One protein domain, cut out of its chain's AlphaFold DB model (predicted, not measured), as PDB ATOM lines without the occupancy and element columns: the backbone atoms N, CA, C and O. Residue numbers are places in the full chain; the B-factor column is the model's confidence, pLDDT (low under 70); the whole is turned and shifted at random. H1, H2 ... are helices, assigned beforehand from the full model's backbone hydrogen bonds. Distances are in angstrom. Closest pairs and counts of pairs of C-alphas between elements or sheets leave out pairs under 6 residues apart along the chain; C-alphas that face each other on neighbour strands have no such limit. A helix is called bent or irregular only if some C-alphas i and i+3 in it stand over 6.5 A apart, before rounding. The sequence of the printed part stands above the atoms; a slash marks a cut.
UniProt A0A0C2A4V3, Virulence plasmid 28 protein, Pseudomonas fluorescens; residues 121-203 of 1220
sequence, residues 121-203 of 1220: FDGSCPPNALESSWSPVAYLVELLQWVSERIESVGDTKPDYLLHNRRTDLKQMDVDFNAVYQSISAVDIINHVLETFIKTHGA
ATOM      1  N   PHE A 121       8.092 183.362  71.039       58.75
ATOM      2  CA  PHE A 121       7.947 184.446  70.062       58.75
ATOM      3  C   PHE A 121       7.097 185.618  70.578       58.75
ATOM      4  O   PHE A 121       7.402 186.760  70.230       58.75
ATOM      5  N   ASP A 122       6.129 185.369  71.467       51.06
ATOM      6  CA  ASP A 122       5.355 186.409  72.166       51.06
ATOM      7  C   ASP A 122       6.236 187.288  73.074       51.06
ATOM      8  O   ASP A 122       5.910 188.444  73.338       51.06
ATOM      9  N   GLY A 123       7.384 186.761  73.514       52.84
ATOM     10  CA  GLY A 123       8.419 187.477  74.260       52.84
ATOM     11  C   GLY A 123       9.528 188.084  73.395       52.84
ATOM     12  O   GLY A 123      10.572 188.439  73.936       52.84
ATOM     13  N   SER A 124       9.358 188.174  72.070       64.31
ATOM     14  CA  SER A 124      10.377 188.773  71.195       64.31
ATOM     15  C   SER A 124      10.595 190.242  71.551       64.31
ATOM     16  O   SER A 124       9.667 191.053  71.516       64.31
ATOM     17  N   CYS A 125      11.837 190.589  71.861       64.25
ATOM     18  CA  CYS A 125      12.200 191.934  72.265       64.25
ATOM     19  C   CYS A 125      12.141 192.928  71.086       64.25
ATOM     20  O   CYS A 125      12.371 192.553  69.929       64.25
ATOM     21  N   PRO A 126      11.849 194.217  71.335       68.56
ATOM     22  CA  PRO A 126      11.961 195.241  70.305       68.56
ATOM     23  C   PRO A 126      13.407 195.357  69.779       68.56
ATOM     24  O   PRO A 126      14.353 194.987  70.474       68.56
ATOM     25  N   PRO A 127      13.620 195.893  68.561       66.25
ATOM     26  CA  PRO A 127      14.945 195.942  67.929       66.25
ATOM     27  C   PRO A 127      15.995 196.719  68.739       66.25
ATOM     28  O   PRO A 127      17.175 196.386  68.656       66.25
ATOM     29  N   ASN A 128      15.558 197.693  69.546       67.75
ATOM     30  CA  ASN A 128      16.406 198.516  70.416       67.75
ATOM     31  C   ASN A 128      16.473 197.996  71.865       67.75
ATOM     32  O   ASN A 128      16.926 198.714  72.749       67.75
ATOM     33  N   ALA A 129      15.958 196.798  72.141       78.12
ATOM     34  CA  ALA A 129      16.100 196.188  73.456       78.12
ATOM     35  C   ALA A 129      17.525 195.670  73.662       78.12
ATOM     36  O   ALA A 129      18.200 195.288  72.701       78.12
ATOM     37  N   LEU A 130      17.965 195.602  74.916       80.88
ATOM     38  CA  LEU A 130      19.304 195.124  75.268       80.88
ATOM     39  C   LEU A 130      19.482 193.650  74.878       80.88
ATOM     40  O   LEU A 130      20.514 193.273  74.324       80.88
ATOM     41  N   GLU A 131      18.440 192.844  75.077       78.38
ATOM     42  CA  GLU A 131      18.383 191.413  74.778       78.38
ATOM     43  C   GLU A 131      18.223 191.082  73.281       78.38
ATOM     44  O   GLU A 131      18.221 189.910  72.895       78.38
ATOM     45  N   SER A 132      18.125 192.097  72.413       80.06
ATOM     46  CA  SER A 132      18.119 191.904  70.961       80.06
ATOM     47  C   SER A 132      19.445 191.314  70.496       80.06
ATOM     48  O   SER A 132      20.515 191.828  70.807       80.06
ATOM     49  N   SER A 133      19.397 190.283  69.650       74.62
ATOM     50  CA  SER A 133      20.595 189.686  69.037       74.62
ATOM     51  C   SER A 133      21.364 190.643  68.117       74.62
ATOM     52  O   SER A 133      22.444 190.308  67.640       74.62
ATOM     53  N   TRP A 134      20.778 191.803  67.817       77.06
ATOM     54  CA  TRP A 134      21.351 192.865  66.990       77.06
ATOM     55  C   TRP A 134      21.677 194.122  67.805       77.06
ATOM     56  O   TRP A 134      21.993 195.158  67.220       77.06
ATOM     57  N   SER A 135      21.559 194.061  69.135       81.56
ATOM     58  CA  SER A 135      21.886 195.182  70.010       81.56
ATOM     59  C   SER A 135      23.403 195.421  70.064       81.56
ATOM     60  O   SER A 135      24.197 194.503  69.816       81.56
ATOM     61  N   PRO A 136      23.838 196.633  70.455       83.75
ATOM     62  CA  PRO A 136      25.239 196.888  70.788       83.75
ATOM     63  C   PRO A 136      25.779 195.929  71.862       83.75
ATOM     64  O   PRO A 136      26.954 195.574  71.828       83.75
ATOM     65  N   VAL A 137      24.914 195.459  72.770       86.75
ATOM     66  CA  VAL A 137      25.256 194.492  73.824       86.75
ATOM     67  C   VAL A 137      25.616 193.135  73.232       86.75
ATOM     68  O   VAL A 137      26.659 192.580  73.567       86.75
ATOM     69  N   ALA A 138      24.795 192.615  72.317       84.44
ATOM     70  CA  ALA A 138      25.077 191.349  71.645       84.44
ATOM     71  C   ALA A 138      26.412 191.407  70.885       84.44
ATOM     72  O   ALA A 138      27.201 190.464  70.935       84.44
ATOM     73  N   TYR A 139      26.700 192.544  70.243       88.25
ATOM     74  CA  TYR A 139      27.985 192.777  69.587       88.25
ATOM     75  C   TYR A 139      29.161 192.828  70.578       88.25
ATOM     76  O   TYR A 139      30.189 192.196  70.338       88.25
ATOM     77  N   LEU A 140      29.013 193.524  71.710       88.25
ATOM     78  CA  LEU A 140      30.032 193.593  72.761       88.25
ATOM     79  C   LEU A 140      30.364 192.206  73.339       88.25
ATOM     80  O   LEU A 140      31.538 191.881  73.515       88.25
ATOM     81  N   VAL A 141      29.348 191.380  73.607       86.69
ATOM     82  CA  VAL A 141      29.532 190.017  74.136       86.69
ATOM     83  C   VAL A 141      30.285 189.139  73.137       86.69
ATOM     84  O   VAL A 141      31.234 188.457  73.529       86.69
ATOM     85  N   GLU A 142      29.922 189.196  71.853       88.38
ATOM     86  CA  GLU A 142      30.634 188.477  70.788       88.38
ATOM     87  C   GLU A 142      32.108 188.911  70.716       88.38
ATOM     88  O   GLU A 142      32.999 188.070  70.612       88.38
ATOM     89  N   LEU A 143      32.397 190.216  70.834       89.88
ATOM     90  CA  LEU A 143      33.773 190.721  70.861       89.88
ATOM     91  C   LEU A 143      34.564 190.205  72.070       89.88
ATOM     92  O   LEU A 143      35.713 189.792  71.907       89.88
ATOM     93  N   LEU A 144      33.975 190.203  73.268       86.81
ATOM     94  CA  LEU A 144      34.641 189.701  74.477       86.81
ATOM     95  C   LEU A 144      34.945 188.202  74.374       86.81
ATOM     96  O   LEU A 144      36.050 187.776  74.722       86.81
ATOM     97  N   GLN A 145      34.005 187.412  73.848       85.00
ATOM     98  CA  GLN A 145      34.226 185.990  73.568       85.00
ATOM     99  C   GLN A 145      35.332 185.804  72.531       85.00
ATOM    100  O   GLN A 145      36.247 185.010  72.737       85.00
ATOM    101  N   TRP A 146      35.317 186.590  71.455       86.19
ATOM    102  CA  TRP A 146      36.331 186.516  70.410       86.19
ATOM    103  C   TRP A 146      37.739 186.835  70.930       86.19
ATOM    104  O   TRP A 146      38.687 186.110  70.617       86.19
ATOM    105  N   VAL A 147      37.887 187.873  71.760       85.38
ATOM    106  CA  VAL A 147      39.167 188.217  72.400       85.38
ATOM    107  C   VAL A 147      39.646 187.072  73.292       85.38
ATOM    108  O   VAL A 147      40.780 186.613  73.132       85.38
ATOM    109  N   SER A 148      38.781 186.565  74.175       79.88
ATOM    110  CA  SER A 148      39.139 185.499  75.115       79.88
ATOM    111  C   SER A 148      39.508 184.194  74.400       79.88
ATOM    112  O   SER A 148      40.529 183.572  74.699       79.88
ATOM    113  N   GLU A 149      38.715 183.787  73.409       79.69
ATOM    114  CA  GLU A 149      38.853 182.483  72.768       79.69
ATOM    115  C   GLU A 149      39.836 182.462  71.601       79.69
ATOM    116  O   GLU A 149      40.376 181.397  71.306       79.69
ATOM    117  N   ARG A 150      40.084 183.583  70.909       75.69
ATOM    118  CA  ARG A 150      40.912 183.592  69.686       75.69
ATOM    119  C   ARG A 150      42.165 184.449  69.751       75.69
ATOM    120  O   ARG A 150      43.074 184.189  68.965       75.69
ATOM    121  N   ILE A 151      42.232 185.435  70.643       79.94
ATOM    122  CA  ILE A 151      43.442 186.246  70.827       79.94
ATOM    123  C   ILE A 151      44.225 185.717  72.023       79.94
ATOM    124  O   ILE A 151      45.354 185.258  71.870       79.94
ATOM    125  N   GLU A 152      43.606 185.728  73.203       81.44
ATOM    126  CA  GLU A 152      44.296 185.423  74.459       81.44
ATOM    127  C   GLU A 152      44.649 183.935  74.582       81.44
ATOM    128  O   GLU A 152      45.720 183.606  75.089       81.44
ATOM    129  N   SER A 153      43.806 183.032  74.060       71.06
ATOM    130  CA  SER A 153      44.012 181.574  74.148       71.06
ATOM    131  C   SER A 153      45.063 181.000  73.178       71.06
ATOM    132  O   SER A 153      45.499 179.854  73.338       71.06
ATOM    133  N   VAL A 154      45.441 181.756  72.138       65.12
ATOM    134  CA  VAL A 154      46.261 181.268  71.011       65.12
ATOM    135  C   VAL A 154      47.747 181.631  71.172       65.12
ATOM    136  O   VAL A 154      48.592 181.000  70.533       65.12
ATOM    137  N   GLY A 155      48.088 182.585  72.047       59.00
ATOM    138  CA  GLY A 155      49.460 183.038  72.318       59.00
ATOM    139  C   GLY A 155      49.912 182.828  73.767       59.00
ATOM    140  O   GLY A 155      49.085 182.700  74.665       59.00
ATOM    141  N   ASP A 156      51.231 182.836  74.002       62.09
ATOM    142  CA  ASP A 156      51.848 182.838  75.344       62.09
ATOM    143  C   ASP A 156      51.771 184.261  75.939       62.09
ATOM    144  O   ASP A 156      52.763 184.957  76.167       62.09
ATOM    145  N   THR A 157      50.540 184.766  76.029       64.50
ATOM    146  CA  THR A 157      50.244 186.142  76.415       64.50
ATOM    147  C   THR A 157      50.571 186.296  77.894       64.50
ATOM    148  O   THR A 157      49.969 185.622  78.732       64.50
ATOM    149  N   LYS A 158      51.526 187.174  78.233       75.69
ATOM    150  CA  LYS A 158      51.830 187.467  79.640       75.69
ATOM    151  C   LYS A 158      50.546 187.915  80.355       75.69
ATOM    152  O   LYS A 158      49.773 188.660  79.744       75.69
ATOM    153  N   PRO A 159      50.342 187.526  81.627       75.62
ATOM    154  CA  PRO A 159      49.147 187.883  82.388       75.62
ATOM    155  C   PRO A 159      48.816 189.379  82.316       75.62
ATOM    156  O   PRO A 159      47.658 189.737  82.126       75.62
ATOM    157  N   ASP A 160      49.824 190.250  82.359       70.56
ATOM    158  CA  ASP A 160      49.657 191.712  82.363       70.56
ATOM    159  C   ASP A 160      49.046 192.275  81.065       70.56
ATOM    160  O   ASP A 160      48.503 193.378  81.058       70.56
ATOM    161  N   TYR A 161      49.091 191.531  79.952       80.00
ATOM    162  CA  TYR A 161      48.515 191.959  78.669       80.00
ATOM    163  C   TYR A 161      47.086 191.460  78.429       80.00
ATOM    164  O   TYR A 161      46.448 191.888  77.457       80.00
ATOM    165  N   LEU A 162      46.550 190.609  79.309       85.06
ATOM    166  CA  LEU A 162      45.152 190.187  79.240       85.06
ATOM    167  C   LEU A 162      44.234 191.407  79.372       85.06
ATOM    168  O   LEU A 162      44.477 192.308  80.178       85.06
ATOM    169  N   LEU A 163      43.171 191.455  78.570       85.62
ATOM    170  CA  LEU A 163      42.233 192.576  78.520       85.62
ATOM    171  C   LEU A 163      41.662 192.882  79.907       85.62
ATOM    172  O   LEU A 163      41.595 194.041  80.294       85.62
ATOM    173  N   HIS A 164      41.322 191.846  80.673       84.75
ATOM    174  CA  HIS A 164      40.771 192.010  82.016       84.75
ATOM    175  C   HIS A 164      41.756 192.630  83.016       84.75
ATOM    176  O   HIS A 164      41.331 193.368  83.895       84.75
ATOM    177  N   ASN A 165      43.056 192.365  82.871       83.31
ATOM    178  CA  ASN A 165      44.067 192.893  83.787       83.31
ATOM    179  C   ASN A 165      44.418 194.350  83.448       83.31
ATOM    180  O   ASN A 165      44.681 195.148  84.338       83.31
ATOM    181  N   ARG A 166      44.339 194.731  82.165       83.81
ATOM    182  CA  ARG A 166      44.513 196.126  81.717       83.81
ATOM    183  C   ARG A 166      43.271 196.997  81.935       83.81
ATOM    184  O   ARG A 166      43.391 198.211  82.045       83.81
ATOM    185  N   ARG A 167      42.083 196.387  81.940       86.56
ATOM    186  CA  ARG A 167      40.772 197.028  82.111       86.56
ATOM    187  C   ARG A 167      39.934 196.225  83.105       86.56
ATOM    188  O   ARG A 167      39.096 195.401  82.724       86.56
ATOM    189  N   THR A 168      40.215 196.437  84.388       86.19
ATOM    190  CA  THR A 168      39.566 195.726  85.501       86.19
ATOM    191  C   THR A 168      38.094 196.099  85.664       86.19
ATOM    192  O   THR A 168      37.312 195.285  86.154       86.19
ATOM    193  N   ASP A 169      37.705 197.271  85.163       86.88
ATOM    194  CA  ASP A 169      36.344 197.806  85.142       86.88
ATOM    195  C   ASP A 169      35.393 197.012  84.223       86.88
ATOM    196  O   ASP A 169      34.257 196.722  84.593       86.88
ATOM    197  N   LEU A 170      35.861 196.576  83.045       86.62
ATOM    198  CA  LEU A 170      34.984 196.075  81.974       86.62
ATOM    199  C   LEU A 170      34.156 194.834  82.339       86.62
ATOM    200  O   LEU A 170      33.046 194.681  81.842       86.62
ATOM    201  N   LYS A 171      34.684 193.919  83.165       82.94
ATOM    202  CA  LYS A 171      33.937 192.709  83.571       82.94
ATOM    203  C   LYS A 171      32.968 192.953  84.728       82.94
ATOM    204  O   LYS A 171      32.112 192.106  84.959       82.94
ATOM    205  N   GLN A 172      33.147 194.044  85.470       82.69
ATOM    206  CA  GLN A 172      32.291 194.422  86.597       82.69
ATOM    207  C   GLN A 172      31.152 195.351  86.165       82.69
ATOM    208  O   GLN A 172      30.204 195.534  86.920       82.69
ATOM    209  N   MET A 173      31.247 195.934  84.968       83.62
ATOM    210  CA  MET A 173      30.239 196.824  84.408       83.62
ATOM    211  C   MET A 173      28.924 196.083  84.138       83.62
ATOM    212  O   MET A 173      28.868 195.173  83.308       83.62
ATOM    213  N   ASP A 174      27.855 196.518  84.803       86.81
ATOM    214  CA  ASP A 174      26.501 196.049  84.530       86.81
ATOM    215  C   ASP A 174      26.003 196.620  83.198       86.81
ATOM    216  O   ASP A 174      26.032 197.828  82.956       86.81
ATOM    217  N   VAL A 175      25.539 195.743  82.306       84.31
ATOM    218  CA  VAL A 175      25.026 196.150  80.994       84.31
ATOM    219  C   VAL A 175      23.525 196.409  81.087       84.31
ATOM    220  O   VAL A 175      22.708 195.518  80.844       84.31
ATOM    221  N   ASP A 176      23.169 197.638  81.452       86.00
ATOM    222  CA  ASP A 176      21.792 198.122  81.524       86.00
ATOM    223  C   ASP A 176      21.467 199.161  80.430       86.00
ATOM    224  O   ASP A 176      22.238 199.401  79.497       86.00
ATOM    225  N   PHE A 177      20.273 199.758  80.500       83.00
ATOM    226  CA  PHE A 177      19.835 200.734  79.501       83.00
ATOM    227  C   PHE A 177      20.678 202.016  79.545       83.00
ATOM    228  O   PHE A 177      21.009 202.568  78.496       83.00
ATOM    229  N   ASN A 178      21.054 202.474  80.741       85.06
ATOM    230  CA  ASN A 178      21.851 203.683  80.910       85.06
ATOM    231  C   ASN A 178      23.280 203.456  80.404       85.06
ATOM    232  O   ASN A 178      23.785 204.263  79.635       85.06
ATOM    233  N   ALA A 179      23.886 202.311  80.710       82.81
ATOM    234  CA  ALA A 179      25.209 201.918  80.239       82.81
ATOM    235  C   ALA A 179      25.347 201.927  78.703       82.81
ATOM    236  O   ALA A 179      26.432 202.186  78.183       82.81
ATOM    237  N   VAL A 180      24.263 201.644  77.968       83.25
ATOM    238  CA  VAL A 180      24.265 201.594  76.494       83.25
ATOM    239  C   VAL A 180      23.850 202.919  75.849       83.25
ATOM    240  O   VAL A 180      24.357 203.249  74.775       83.25
ATOM    241  N   TYR A 181      22.922 203.664  76.457       82.44
ATOM    242  CA  TYR A 181      22.274 204.812  75.810       82.44
ATOM    243  C   TYR A 181      22.503 206.164  76.498       82.44
ATOM    244  O   TYR A 181      22.238 207.196  75.875       82.44
ATOM    245  N   GLN A 182      22.983 206.202  77.744       85.88
ATOM    246  CA  GLN A 182      23.295 207.457  78.423       85.88
ATOM    247  C   GLN A 182      24.539 208.092  77.797       85.88
ATOM    248  O   GLN A 182      25.586 207.464  77.656       85.88
ATOM    249  N   SER A 183      24.435 209.373  77.445       87.00
ATOM    250  CA  SER A 183      25.594 210.151  77.017       87.00
ATOM    251  C   SER A 183      26.413 210.551  78.244       87.00
ATOM    252  O   SER A 183      25.898 211.239  79.124       87.00
ATOM    253  N   ILE A 184      27.680 210.141  78.284       87.31
ATOM    254  CA  ILE A 184      28.646 210.451  79.350       87.31
ATOM    255  C   ILE A 184      29.916 211.013  78.697       87.31
ATOM    256  O   ILE A 184      30.226 210.680  77.549       87.31
ATOM    257  N   SER A 185      30.645 211.885  79.398       91.00
ATOM    258  CA  SER A 185      31.922 212.414  78.911       91.00
ATOM    259  C   SER A 185      32.973 211.309  78.796       91.00
ATOM    260  O   SER A 185      33.100 210.450  79.668       91.00
ATOM    261  N   ALA A 186      33.802 211.371  77.752       88.62
ATOM    262  CA  ALA A 186      34.955 210.482  77.630       88.62
ATOM    263  C   ALA A 186      35.936 210.644  78.807       88.62
ATOM    264  O   ALA A 186      36.574 209.671  79.198       88.62
ATOM    265  N   VAL A 187      36.030 211.844  79.394       89.75
ATOM    266  CA  VAL A 187      36.900 212.116  80.550       89.75
ATOM    267  C   VAL A 187      36.402 211.391  81.797       89.75
ATOM    268  O   VAL A 187      37.206 210.767  82.479       89.75
ATOM    269  N   ASP A 188      35.091 211.380  82.054       87.12
ATOM    270  CA  ASP A 188      34.521 210.667  83.207       87.12
ATOM    271  C   ASP A 188      34.766 209.161  83.096       87.12
ATOM    272  O   ASP A 188      35.112 208.504  84.077       87.12
ATOM    273  N   ILE A 189      34.664 208.619  81.875       87.00
ATOM    274  CA  ILE A 189      35.009 207.222  81.592       87.00
ATOM    275  C   ILE A 189      36.493 206.979  81.884       87.00
ATOM    276  O   ILE A 189      36.829 206.007  82.554       87.00
ATOM    277  N   ILE A 190      37.390 207.845  81.402       90.25
ATOM    278  CA  ILE A 190      38.837 207.710  81.626       90.25
ATOM    279  C   ILE A 190      39.170 207.786  83.119       90.25
ATOM    280  O   ILE A 190      39.892 206.921  83.610       90.25
ATOM    281  N   ASN A 191      38.621 208.760  83.845       88.12
ATOM    282  CA  ASN A 191      38.832 208.908  85.282       88.12
ATOM    283  C   ASN A 191      38.343 207.667  86.024       88.12
ATOM    284  O   ASN A 191      39.112 207.069  86.766       88.12
ATOM    285  N   HIS A 192      37.126 207.195  85.744       86.62
ATOM    286  CA  HIS A 192      36.603 205.979  86.363       86.62
ATOM    287  C   HIS A 192      37.478 204.746  86.082       86.62
ATOM    288  O   HIS A 192      37.726 203.935  86.977       86.62
ATOM    289  N   VAL A 193      37.987 204.617  84.852       89.44
ATOM    290  CA  VAL A 193      38.913 203.544  84.463       89.44
ATOM    291  C   VAL A 193      40.220 203.638  85.252       89.44
ATOM    292  O   VAL A 193      40.663 202.630  85.803       89.44
ATOM    293  N   LEU A 194      40.824 204.826  85.341       87.12
ATOM    294  CA  LEU A 194      42.062 205.052  86.091       87.12
ATOM    295  C   LEU A 194      41.863 204.810  87.588       87.12
ATOM    296  O   LEU A 194      42.653 204.097  88.200       87.12
ATOM    297  N   GLU A 195      40.784 205.326  88.173       85.94
ATOM    298  CA  GLU A 195      40.442 205.106  89.575       85.94
ATOM    299  C   GLU A 195      40.279 203.623  89.895       85.94
ATOM    300  O   GLU A 195      40.833 203.134  90.878       85.94
ATOM    301  N   THR A 196      39.523 202.899  89.068       85.12
ATOM    302  CA  THR A 196      39.286 201.465  89.260       85.12
ATOM    303  C   THR A 196      40.590 200.690  89.123       85.12
ATOM    304  O   THR A 196      40.866 199.791  89.921       85.12
ATOM    305  N   PHE A 197      41.433 201.066  88.160       84.94
ATOM    306  CA  PHE A 197      42.749 200.470  87.981       84.94
ATOM    307  C   PHE A 197      43.647 200.692  89.208       84.94
ATOM    308  O   PHE A 197      44.215 199.724  89.718       84.94
ATOM    309  N   ILE A 198      43.717 201.925  89.725       82.69
ATOM    310  CA  ILE A 198      44.513 202.289  90.907       82.69
ATOM    311  C   ILE A 198      43.975 201.600  92.166       82.69
ATOM    312  O   ILE A 198      44.760 201.055  92.930       82.69
ATOM    313  N   LYS A 199      42.654 201.550  92.372       82.12
ATOM    314  CA  LYS A 199      42.032 200.867  93.524       82.12
ATOM    315  C   LYS A 199      42.264 199.352  93.502       82.12
ATOM    316  O   LYS A 199      42.361 198.733  94.555       82.12
ATOM    317  N   THR A 200      42.332 198.748  92.313       79.94
ATOM    318  CA  THR A 200      42.506 197.291  92.166       79.94
ATOM    319  C   THR A 200      43.965 196.859  92.315       79.94
ATOM    320  O   THR A 200      44.228 195.796  92.875       79.94
ATOM    321  N   HIS A 201      44.911 197.652  91.802       75.88
ATOM    322  CA  HIS A 201      46.333 197.284  91.757       75.88
ATOM    323  C   HIS A 201      47.215 198.055  92.748       75.88
ATOM    324  O   HIS A 201      48.325 197.618  93.041       75.88
ATOM    325  N   GLY A 202      46.752 199.195  93.255       67.75
ATOM    326  CA  GLY A 202      47.453 200.014  94.238       67.75
ATOM    327  C   GLY A 202      47.071 199.651  95.672       67.75
ATOM    328  O   GLY A 202      45.954 199.229  95.955       67.75
ATOM    329  N   ALA A 203      47.991 199.872  96.613       62.25
ATOM    330  CA  ALA A 203      47.745 199.731  98.053       62.25
ATOM    331  C   ALA A 203      47.082 200.988  98.662       62.25
ATOM    332  O   ALA A 203      47.395 201.381  99.784       62.25
TER     333      ALA A 203
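Overview. This is residues 121 to 203 of the 1220 residues of the protein "Virulence plasmid 28 protein" of Pseudomonas fluorescens (UniProt A0A0C2A4V3). This is a loose, open winding of chain: the long helix H1 runs one way, residues 153 to 176 with the short helix H2 fold back, and after the short helix H3 the chain turns again into the second long helix, H4. No helix touches another, and the first 15 residues, 121 to 135, trail off beyond the first residue of H1 as an arm with no named element. The printed part has 83 residues with four named helices, H1, H2, H3 and H4 in that order, and no named strand; its class is all helix. It is loose, with a radius of gyration of the C-alphas of 15.8 A, and its spans of 50 by 34 by 18 A make it flat, but only just.

Arrangement. Start at H1, residues 136 to 152, and go on to H2, residues 163 to 166: the two are near each other, with 6 pairs of C-alphas within 10 A and their closest C-alphas 8.1 A apart. Next look at H3, residues 177 to 181, which is close to H1 but not clearly touching it; the closest C-alphas of the two are those of Pro 136 and Val 180, 7.5 A apart. Then find H4, residues 186 to 201, which is close to H2 but not clearly touching it; the closest C-alphas are those of Arg 166 and Phe 197, 7.8 A apart. H1 and H4 are apart. In the backbone, every O i to N i+4 pair of H3 and H4 is within hydrogen-bond range, while H1 has 12 of 13 and H2 is too short for such a pair.

Along the chain. Find C-alpha 136 at (25.239, 196.888, 70.788); from there H1 runs 22.5 A to C-alpha 152 at (44.296, 185.423, 74.459). H1 is neither bent nor irregular, but only just: C-alphas 149 and 152 are 6.4 A apart. H2 goes from Leu 163 to Arg 166, and H3 from Phe 177 to Tyr 181. H4 begins at Ala 186 and runs 22.4 A to His 201, whose C-alpha is at (46.333, 197.284, 91.757).

Size, cuts and confidence. The two C-alphas farthest apart are those of Asp 122 and Ala 203, 51.4 A. The printed part has no cut. The link from H3 to H4 is tight, those from H1 to H2 and from H2 to H3 are short, and no link is long. Look at residues 153 to 160 and at residues 182 to 191, of which 186 to 191 belong to H4: both stretches stand free. The mean pLDDT of the printed part is 80.1, and it is under 70 at residues 121 to 128, 154 to 157 and 202 to 203 of this model.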